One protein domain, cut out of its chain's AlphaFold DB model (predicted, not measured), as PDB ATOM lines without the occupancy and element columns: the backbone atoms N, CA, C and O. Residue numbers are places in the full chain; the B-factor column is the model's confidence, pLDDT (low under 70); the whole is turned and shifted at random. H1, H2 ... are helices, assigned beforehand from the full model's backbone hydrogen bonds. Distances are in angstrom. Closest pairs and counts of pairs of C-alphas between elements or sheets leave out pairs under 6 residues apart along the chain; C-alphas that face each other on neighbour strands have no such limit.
ATOM      1  N   LYS A   4      55.926   7.507 -51.792       84.75
ATOM      2  CA  LYS A   4      54.874   8.230 -51.059       84.75
ATOM      3  C   LYS A   4      55.405   8.996 -49.846       84.75
ATOM      4  O   LYS A   4      54.925  10.084 -49.544       84.75
ATOM      5  N   VAL A   5      56.385   8.435 -49.140       82.19
ATOM      6  CA  VAL A   5      57.023   9.061 -47.970       82.19
ATOM      7  C   VAL A   5      57.926  10.209 -48.417       82.19
ATOM      8  O   VAL A   5      57.884  11.284 -47.825       82.19
ATOM      9  N   LYS A   6      58.691  10.004 -49.497       85.62
ATOM     10  CA  LYS A   6      59.555  11.030 -50.092       85.62
ATOM     11  C   LYS A   6      58.745  12.235 -50.578       85.62
ATOM     12  O   LYS A   6      59.089  13.369 -50.258       85.62
ATOM     13  N   ASP A   7      57.638  11.987 -51.270       88.88
ATOM     14  CA  ASP A   7      56.786  13.038 -51.836       88.88
ATOM     15  C   ASP A   7      56.028  13.831 -50.763       88.88
ATOM     16  O   ASP A   7      55.520  14.912 -51.039       88.88
ATOM     17  N   ASN A   8      55.950  13.320 -49.530       88.56
ATOM     18  CA  ASN A   8      55.256  13.947 -48.403       88.56
ATOM     19  C   ASN A   8      56.218  14.308 -47.257       88.56
ATOM     20  O   ASN A   8      55.840  14.295 -46.082       88.56
ATOM     21  N   ILE A   9      57.467  14.660 -47.583       86.00
ATOM     22  CA  ILE A   9      58.493  14.986 -46.585       86.00
ATOM     23  C   ILE A   9      58.111  16.177 -45.691       86.00
ATOM     24  O   ILE A   9      58.392  16.150 -44.496       86.00
ATOM     25  N   LEU A  10      57.402  17.179 -46.228       83.62
ATOM     26  CA  LEU A  10      56.922  18.338 -45.460       83.62
ATOM     27  C   LEU A  10      55.909  17.938 -44.383       83.62
ATOM     28  O   LEU A  10      55.963  18.433 -43.261       83.62
ATOM     29  N   PHE A  11      55.021  16.993 -44.698       87.06
ATOM     30  CA  PHE A  11      54.100  16.422 -43.720       87.06
ATOM     31  C   PHE A  11      54.865  15.690 -42.608       87.06
ATOM     32  O   PHE A  11      54.616  15.920 -41.426       87.06
ATOM     33  N   LEU A  12      55.834  14.843 -42.967       86.75
ATOM     34  CA  LEU A  12      56.665  14.154 -41.977       86.75
ATOM     35  C   LEU A  12      57.415  15.144 -41.090       86.75
ATOM     36  O   LEU A  12      57.433  14.971 -39.874       86.75
ATOM     37  N   HIS A  13      57.978  16.195 -41.678       82.94
ATOM     38  CA  HIS A  13      58.677  17.245 -40.950       82.94
ATOM     39  C   HIS A  13      57.753  17.962 -39.952       82.94
ATOM     40  O   HIS A  13      58.085  18.060 -38.775       82.94
ATOM     41  N   ALA A  14      56.560  18.378 -40.388       80.50
ATOM     42  CA  ALA A  14      55.618  19.125 -39.555       80.50
ATOM     43  C   ALA A  14      55.035  18.314 -38.382       80.50
ATOM     44  O   ALA A  14      54.755  18.878 -37.327       80.50
ATOM     45  N   PHE A  15      54.818  17.007 -38.552       82.62
ATOM     46  CA  PHE A  15      54.124  16.192 -37.545       82.62
ATOM     47  C   PHE A  15      55.050  15.346 -36.665       82.62
ATOM     48  O   PHE A  15      54.729  15.093 -35.501       82.62
ATOM     49  N   SER A  16      56.186  14.897 -37.201       81.31
ATOM     50  CA  SER A  16      57.119  14.039 -36.461       81.31
ATOM     51  C   SER A  16      58.136  14.815 -35.622       81.31
ATOM     52  O   SER A  16      58.901  14.196 -34.881       81.31
ATOM     53  N   GLY A  17      58.104  16.149 -35.710       72.75
ATOM     54  CA  GLY A  17      59.029  17.054 -35.043       72.75
ATOM     55  C   GLY A  17      60.437  17.004 -35.638       72.75
ATOM     56  O   GLY A  17      60.960  15.951 -36.031       72.75
ATOM     57  N   PHE A  18      61.064  18.171 -35.688       73.25
ATOM     58  CA  PHE A  18      62.484  18.345 -35.978       73.25
ATOM     59  C   PHE A  18      63.143  19.094 -34.812       73.25
ATOM     60  O   PHE A  18      62.444  19.487 -33.888       73.25
ATOM     61  N   ASP A  19      64.460  19.291 -34.830       61.88
ATOM     62  CA  ASP A  19      65.255  19.724 -33.666       61.88
ATOM     63  C   ASP A  19      64.701  20.951 -32.906       61.88
ATOM     64  O   ASP A  19      64.866  21.046 -31.694       61.88
ATOM     65  N   LYS A  29      58.172   8.309 -35.301       82.50
ATOM     66  CA  LYS A  29      58.378   8.791 -36.683       82.50
ATOM     67  C   LYS A  29      57.912   7.771 -37.735       82.50
ATOM     68  O   LYS A  29      57.312   8.132 -38.746       82.50
ATOM     69  N   MET A  30      58.105   6.480 -37.454       86.19
ATOM     70  CA  MET A  30      57.697   5.387 -38.343       86.19
ATOM     71  C   MET A  30      56.179   5.215 -38.460       86.19
ATOM     72  O   MET A  30      55.716   4.716 -39.488       86.19
ATOM     73  N   LYS A  31      55.384   5.640 -37.468       87.62
ATOM     74  CA  LYS A  31      53.918   5.598 -37.576       87.62
ATOM     75  C   LYS A  31      53.406   6.542 -38.658       87.62
ATOM     76  O   LYS A  31      52.511   6.157 -39.400       87.62
ATOM     77  N   PHE A  32      54.010   7.718 -38.817       87.38
ATOM     78  CA  PHE A  32      53.639   8.662 -39.876       87.38
ATOM     79  C   PHE A  32      53.912   8.101 -41.273       87.38
ATOM     80  O   PHE A  32      53.060   8.195 -42.153       87.38
ATOM     81  N   ALA A  33      55.074   7.466 -41.465       88.38
ATOM     82  CA  ALA A  33      55.419   6.823 -42.730       88.38
ATOM     83  C   ALA A  33      54.452   5.673 -43.066       88.38
ATOM     84  O   ALA A  33      53.916   5.615 -44.171       88.38
ATOM     85  N   LYS A  34      54.153   4.807 -42.087       89.44
ATOM     86  CA  LYS A  34      53.174   3.718 -42.251       89.44
ATOM     87  C   LYS A  34      51.766   4.242 -42.546       89.44
ATOM     88  O   LYS A  34      51.060   3.656 -43.363       89.44
ATOM     89  N   LEU A  35      51.361   5.335 -41.897       89.19
ATOM     90  CA  LEU A  35      50.055   5.959 -42.101       89.19
ATOM     91  C   LEU A  35      49.902   6.486 -43.536       89.19
ATOM     92  O   LEU A  35      48.879   6.235 -44.170       89.19
ATOM     93  N   LEU A  36      50.941   7.141 -44.065       89.06
ATOM     94  CA  LEU A  36      50.998   7.578 -45.463       89.06
ATOM     95  C   LEU A  36      50.889   6.412 -46.445       89.06
ATOM     96  O   LEU A  36      50.160   6.504 -47.432       89.06
ATOM     97  N   ASP A  37      51.606   5.317 -46.199       88.25
ATOM     98  CA  ASP A  37      51.604   4.181 -47.119       88.25
ATOM     99  C   ASP A  37      50.249   3.447 -47.141       88.25
ATOM    100  O   ASP A  37      49.836   2.979 -48.208       88.25
ATOM    101  N   LYS A  38      49.549   3.393 -45.995       87.38
ATOM    102  CA  LYS A  38      48.313   2.618 -45.785       87.38
ATOM    103  C   LYS A  38      47.024   3.339 -46.200       87.38
ATOM    104  O   LYS A  38      46.111   2.674 -46.682       87.38
ATOM    105  N   ASP A  39      46.912   4.655 -46.001       87.38
ATOM    106  CA  ASP A  39      45.635   5.376 -46.137       87.38
ATOM    107  C   ASP A  39      45.664   6.420 -47.272       87.38
ATOM    108  O   ASP A  39      46.291   7.477 -47.176       87.38
ATOM    109  N   ALA A  40      44.938   6.137 -48.360       88.06
ATOM    110  CA  ALA A  40      44.800   7.046 -49.503       88.06
ATOM    111  C   ALA A  40      44.065   8.356 -49.151       88.06
ATOM    112  O   ALA A  40      44.316   9.406 -49.744       88.06
ATOM    113  N   GLY A  41      43.170   8.323 -48.163       88.81
ATOM    114  CA  GLY A  41      42.517   9.508 -47.622       88.81
ATOM    115  C   GLY A  41      43.483  10.413 -46.861       88.81
ATOM    116  O   GLY A  41      43.340  11.635 -46.931       88.81
ATOM    117  N   ILE A  42      44.481   9.835 -46.187       89.62
ATOM    118  CA  ILE A  42      45.579  10.589 -45.572       89.62
ATOM    119  C   ILE A  42      46.502  11.172 -46.635       89.62
ATOM    120  O   ILE A  42      46.815  12.352 -46.541       89.62
ATOM    121  N   GLN A  43      46.848  10.418 -47.681       89.75
ATOM    122  CA  GLN A  43      47.622  10.958 -48.811       89.75
ATOM    123  C   GLN A  43      46.930  12.179 -49.430       89.75
ATOM    124  O   GLN A  43      47.548  13.214 -49.643       89.75
ATOM    125  N   LYS A  44      45.611  12.112 -49.641       90.62
ATOM    126  CA  LYS A  44      44.849  13.265 -50.137       90.62
ATOM    127  C   LYS A  44      44.859  14.442 -49.155       90.62
ATOM    128  O   LYS A  44      44.890  15.591 -49.581       90.62
ATOM    129  N   ALA A  45      44.823  14.173 -47.850       90.62
ATOM    130  CA  ALA A  45      44.919  15.218 -46.836       90.62
ATOM    131  C   ALA A  45      46.312  15.866 -46.806       90.62
ATOM    132  O   ALA A  45      46.413  17.052 -46.497       90.62
ATOM    133  N   THR A  46      47.379  15.131 -47.147       90.75
ATOM    134  CA  THR A  46      48.739  15.679 -47.147       90.75
ATOM    135  C   THR A  46      49.047  16.574 -48.341       90.75
ATOM    136  O   THR A  46      49.916  17.437 -48.232       90.75
ATOM    137  N   GLU A  47      48.293  16.458 -49.436       90.38
ATOM    138  CA  GLU A  47      48.401  17.373 -50.582       90.38
ATOM    139  C   GLU A  47      48.154  18.836 -50.191       90.38
ATOM    140  O   GLU A  47      48.778  19.732 -50.753       90.38
ATOM    141  N   VAL A  48      47.338  19.099 -49.160       90.56
ATOM    142  CA  VAL A  48      47.096  20.471 -48.684       90.56
ATOM    143  C   VAL A  48      48.385  21.165 -48.228       90.56
ATOM    144  O   VAL A  48      48.500  22.377 -48.362       90.56
ATOM    145  N   PHE A  49      49.371  20.409 -47.726       85.50
ATOM    146  CA  PHE A  49      50.658  20.958 -47.284       85.50
ATOM    147  C   PHE A  49      51.609  21.264 -48.446       85.50
ATOM    148  O   PHE A  49      52.647  21.885 -48.230       85.50
ATOM    149  N   LYS A  50      51.282  20.826 -49.667       88.00
ATOM    150  CA  LYS A  50      52.035  21.141 -50.890       88.00
ATOM    151  C   LYS A  50      51.462  22.357 -51.618       88.00
ATOM    152  O   LYS A  50      52.131  22.943 -52.464       88.00
ATOM    153  N   THR A  51      50.234  22.752 -51.290       89.44
ATOM    154  CA  THR A  51      49.558  23.894 -51.903       89.44
ATOM    155  C   THR A  51      50.060  25.204 -51.296       89.44
ATOM    156  O   THR A  51      49.796  25.501 -50.134       89.44
ATOM    157  N   HIS A  52      50.731  26.029 -52.106       84.12
ATOM    158  CA  HIS A  52      51.336  27.300 -51.676       84.12
ATOM    159  C   HIS A  52      50.342  28.282 -51.021       84.12
ATOM    160  O   HIS A  52      50.700  29.011 -50.103       84.12
ATOM    161  N   HIS A  53      49.080  28.280 -51.461       89.25
ATOM    162  CA  HIS A  53      48.020  29.163 -50.957       89.25
ATOM    163  C   HIS A  53      46.876  28.401 -50.277       89.25
ATOM    164  O   HIS A  53      45.720  28.810 -50.369       89.25
ATOM    165  N   ALA A  54      47.178  27.279 -49.615       89.25
ATOM    166  CA  ALA A  54      46.174  26.545 -48.852       89.25
ATOM    167  C   ALA A  54      45.508  27.449 -47.806       89.25
ATOM    168  O   ALA A  54      46.184  28.125 -47.024       89.25
ATOM    169  N   ALA A  55      44.176  27.435 -47.749       93.12
ATOM    170  CA  ALA A  55      43.470  28.208 -46.741       93.12
ATOM    171  C   ALA A  55      43.704  27.593 -45.353       93.12
ATOM    172  O   ALA A  55      43.680  26.373 -45.179       93.12
ATOM    173  N   ALA A  56      43.837  28.429 -44.317       88.75
ATOM    174  CA  ALA A  56      44.055  27.959 -42.944       88.75
ATOM    175  C   ALA A  56      42.989  26.945 -42.477       88.75
ATOM    176  O   ALA A  56      43.285  26.011 -41.730       88.75
ATOM    177  N   ARG A  57      41.747  27.089 -42.961       89.00
ATOM    178  CA  ARG A  57      40.651  26.146 -42.693       89.00
ATOM    179  C   ARG A  57      40.901  24.765 -43.313       89.00
ATOM    180  O   ARG A  57      40.605  23.762 -42.671       89.00
ATOM    181  N   GLU A  58      41.445  24.706 -44.524       90.88
ATOM    182  CA  GLU A  58      41.753  23.452 -45.228       90.88
ATOM    183  C   GLU A  58      42.910  22.722 -44.548       90.88
ATOM    184  O   GLU A  58      42.813  21.526 -44.270       90.88
ATOM    185  N   VAL A  59      43.957  23.468 -44.179       89.38
ATOM    186  CA  VAL A  59      45.080  22.947 -43.388       89.38
ATOM    187  C   VAL A  59      44.583  22.404 -42.048       89.38
ATOM    188  O   VAL A  59      44.942  21.294 -41.654       89.38
ATOM    189  N   GLY A  60      43.700  23.139 -41.364       88.44
ATOM    190  CA  GLY A  60      43.077  22.705 -40.113       88.44
ATOM    191  C   GLY A  60      42.279  21.405 -40.259       88.44
ATOM    192  O   GLY A  60      42.453  20.488 -39.456       88.44
ATOM    193  N   ALA A  61      41.448  21.292 -41.298       88.94
ATOM    194  CA  ALA A  61      40.661  20.090 -41.573       88.94
ATOM    195  C   ALA A  61      41.547  18.872 -41.893       88.94
ATOM    196  O   ALA A  61      41.315  17.781 -41.364       88.94
ATOM    197  N   ALA A  62      42.599  19.058 -42.697       89.69
ATOM    198  CA  ALA A  62      43.581  18.013 -42.969       89.69
ATOM    199  C   ALA A  62      44.307  17.572 -41.690       89.69
ATOM    200  O   ALA A  62      44.414  16.374 -41.423       89.69
ATOM    201  N   CYS A  63      44.727  18.526 -40.850       87.88
ATOM    202  CA  CYS A  63      45.363  18.243 -39.564       87.88
ATOM    203  C   CYS A  63      44.455  17.428 -38.638       87.88
ATOM    204  O   CYS A  63      44.921  16.473 -38.021       87.88
ATOM    205  N   VAL A  64      43.166  17.776 -38.544       87.81
ATOM    206  CA  VAL A  64      42.188  17.021 -37.743       87.81
ATOM    207  C   VAL A  64      42.122  15.569 -38.205       87.81
ATOM    208  O   VAL A  64      42.247  14.660 -37.385       87.81
ATOM    209  N   ARG A  65      41.991  15.344 -39.518       88.25
ATOM    210  CA  ARG A  65      41.899  13.999 -40.098       88.25
ATOM    211  C   ARG A  65      43.158  13.170 -39.839       88.25
ATOM    212  O   ARG A  65      43.059  12.013 -39.443       88.25
ATOM    213  N   ILE A  66      44.326  13.778 -40.022       88.50
ATOM    214  CA  ILE A  66      45.625  13.144 -39.783       88.50
ATOM    215  C   ILE A  66      45.788  12.745 -38.321       88.50
ATOM    216  O   ILE A  66      46.146  11.606 -38.038       88.50
ATOM    217  N   ILE A  67      45.518  13.659 -37.385       85.94
ATOM    218  CA  ILE A  67      45.684  13.382 -35.954       85.94
ATOM    219  C   ILE A  67      44.689  12.312 -35.501       85.94
ATOM    220  O   ILE A  67      45.069  11.410 -34.760       85.94
ATOM    221  N   ALA A  68      43.441  12.362 -35.975       84.50
ATOM    222  CA  ALA A  68      42.451  11.331 -35.673       84.50
ATOM    223  C   ALA A  68      42.933   9.936 -36.108       84.50
ATOM    224  O   ALA A  68      42.879   8.999 -35.309       84.50
ATOM    225  N   ALA A  69      43.474   9.823 -37.327       86.81
ATOM    226  CA  ALA A  69      44.001   8.568 -37.856       86.81
ATOM    227  C   ALA A  69      45.267   8.091 -37.123       86.81
ATOM    228  O   ALA A  69      45.414   6.902 -36.861       86.81
ATOM    229  N   LEU A  70      46.154   9.010 -36.732       86.12
ATOM    230  CA  LEU A  70      47.398   8.705 -36.018       86.12
ATOM    231  C   LEU A  70      47.163   8.097 -34.624       86.12
ATOM    232  O   LEU A  70      47.919   7.237 -34.180       86.12
ATOM    233  N   TYR A  71      46.121   8.556 -33.932       81.06
ATOM    234  CA  TYR A  71      45.719   8.018 -32.632       81.06
ATOM    235  C   TYR A  71      44.666   6.904 -32.741       81.06
ATOM    236  O   TYR A  71      44.115   6.508 -31.717       81.06
ATOM    237  N   GLU A  72      44.370   6.428 -33.959       78.19
ATOM    238  CA  GLU A  72      43.347   5.404 -34.234       78.19
ATOM    239  C   GLU A  72      42.006   5.723 -33.551       78.19
ATOM    240  O   GLU A  72      41.305   4.864 -33.021       78.19
ATOM    241  N   SER A  73      41.665   7.010 -33.515       65.75
ATOM    242  CA  SER A  73      40.615   7.528 -32.650       65.75
ATOM    243  C   SER A  73      39.478   8.153 -33.442       65.75
ATOM    244  O   SER A  73      39.684   8.997 -34.314       65.75
ATOM    245  N   PHE A  74      38.252   7.789 -33.076       59.59
ATOM    246  CA  PHE A  74      37.036   8.374 -33.629       59.59
ATOM    247  C   PHE A  74      36.626   9.602 -32.805       59.59
ATOM    248  O   PHE A  74      35.629   9.602 -32.085       59.59
ATOM    249  N   LEU A  75      37.450  10.652 -32.808       58.81
ATOM    250  CA  LEU A  75      37.058  11.892 -32.142       58.81
ATOM    251  C   LEU A  75      36.045  12.651 -33.006       58.81
ATOM    252  O   LEU A  75      36.373  13.140 -34.079       58.81
ATOM    253  N   GLN A  76      34.826  12.810 -32.487       56.75
ATOM    254  CA  GLN A  76      33.745  13.606 -33.092       56.75
ATOM    255  C   GLN A  76      33.954  15.129 -33.001       56.75
ATOM    256  O   GLN A  76      33.096  15.902 -33.422       56.75
ATOM    257  N   SER A  77      35.058  15.603 -32.414       60.25
ATOM    258  CA  SER A  77      35.279  17.041 -32.275       60.25
ATOM    259  C   SER A  77      35.810  17.636 -33.578       60.25
ATOM    260  O   SER A  77      36.818  17.181 -34.098       60.25
ATOM    261  N   SER A  78      35.178  18.705 -34.061       64.88
ATOM    262  CA  SER A  78      35.663  19.497 -35.198       64.88
ATOM    263  C   SER A  78      36.845  20.415 -34.852       64.88
ATOM    264  O   SER A  78      37.425  21.029 -35.747       64.88
ATOM    265  N   LEU A  79      37.219  20.530 -33.567       76.06
ATOM    266  CA  LEU A  79      38.232  21.476 -33.104       76.06
ATOM    267  C   LEU A  79      39.577  20.791 -32.835       76.06
ATOM    268  O   LEU A  79      39.746  20.064 -31.853       76.06
ATOM    269  N   LEU A  80      40.567  21.116 -33.667       77.31
ATOM    270  CA  LEU A  80      41.930  20.578 -33.627       77.31
ATOM    271  C   LEU A  80      42.573  20.617 -32.231       77.31
ATOM    272  O   LEU A  80      43.153  19.629 -31.785       77.31
ATOM    273  N   ASN A  81      42.441  21.737 -31.517       81.75
ATOM    274  CA  ASN A  81      43.054  21.902 -30.196       81.75
ATOM    275  C   ASN A  81      42.427  20.980 -29.146       81.75
ATOM    276  O   ASN A  81      43.144  20.395 -28.336       81.75
ATOM    277  N   LYS A  82      41.104  20.778 -29.202       81.38
ATOM    278  CA  LYS A  82      40.405  19.855 -28.299       81.38
ATOM    279  C   LYS A  82      40.839  18.413 -28.550       81.38
ATOM    280  O   LYS A  82      41.043  17.666 -27.596       81.38
ATOM    281  N   ILE A  83      41.033  18.041 -29.817       78.94
ATOM    282  CA  ILE A  83      41.552  16.725 -30.205       78.94
ATOM    283  C   ILE A  83      42.969  16.515 -29.664       78.94
ATOM    284  O   ILE A  83      43.211  15.523 -28.978       78.94
ATOM    285  N   ARG A  84      43.880  17.467 -29.909       78.44
ATOM    286  CA  ARG A  84      45.272  17.410 -29.428       78.44
ATOM    287  C   ARG A  84      45.346  17.260 -27.912       78.44
ATOM    288  O   ARG A  84      46.017  16.354 -27.431       78.44
TER     289      ARG A  84
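AT A GLANCE: This is residues 4 to 19 and 29 to 84 of the 105 residues of an uncharacterized protein of Araneus ventricosus (UniProt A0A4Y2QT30). A helical hairpin, H4 and H5, makes the core. H2 and H3 pack on one side of it, H2 across the hairpin and H3 by the end where H4 begins and H5 ends; little H1 packs on H3, and the short H6 packs on H5 on its side away from H4. The printed part has 72 residues with six named helices, H1 to H6 in chain order, and no named strand; the class is all helix. It is compact, with a radius of gyration of the C-alphas of 11.7 A, and its rounded outline spans 31 by 28 by 28 A.

IN THESE COORDINATES: H1 is residues 4 to 7, 5.2 A long, and begins with C-alpha 4 at (54.874, 8.230, -51.059). After a tight link comes H2, residues 9 to 16, 10.3 A. Beyond the cut, H3 is residues 29 to 38, 14.9 A, and a tight link joins it to H4, residues 40 to 49, 15.3 A. H5, residues 56 to 70, is the longest helix at 20.7 A and begins with C-alpha 56 at (44.055, 27.959, -42.944). H6, residues 80 to 84, is 6.2 A long and ends with C-alpha 84 at (45.272, 17.410, -29.428).

HOW THE PARTS SIT: H1 touches H3, the closest C-alphas being those of Val 5 and Ala 33 at 5.9 A. H1 and H2 are close but not clearly touching, with the C-alphas of Val 5 and Leu 12 closest at 7.9 A. H2 touches H3 at a steep tilt of 54 degrees, opposite ways; the closest C-alphas, of Ser 16 and Lys 29, are 5.4 A apart. H2 and H4 only just touch, with 3 pairs of C-alphas within 8 A, the closest being Phe 11 and Thr 46 at 6.4 A; they are about perpendicular at 82 degrees. H3 and H4 touch only at the corner, and only just, with 3 pairs within 8 A, the C-alphas of Leu 36 and Gln 43 closest at 5.8 A. H5 touches H3 with residues 69 to 70 alone, about perpendicular at 83 degrees, the C-alphas of Leu 35 and Leu 70 closest at 7.2 A. H4 and H5 form a hairpin and touch, the closest C-alphas being those of Ala 45 and Ala 62 at 5.0 A; they run opposite ways at a steep tilt of 38 degrees, only just past shallow. H6 touches H5, with the C-alphas of Val 64 and Leu 80 closest at 5.4 A, while H6 and H4 are apart. In H2, H5 and H6 every O i to N i+4 pair is within hydrogen-bond range; in H3 it is 5 of 6 and in H4 4 of 6, and H1 is too short for such a pair, with its 1 pair of O i and N i+3 out of range.

THE WHOLE: The C-alphas farthest apart, those of Asp 19 and Gln 76, are 32.1 A apart. Residues 20 to 28 are not printed, and C-alphas 19 and 29 are 13.3 A apart across this cut, in the link from H2 to H3. Of the links that are printed whole, none is long. The mean pLDDT of the printed part is 83.6; residue 19 and residues 73 to 78 are under 70.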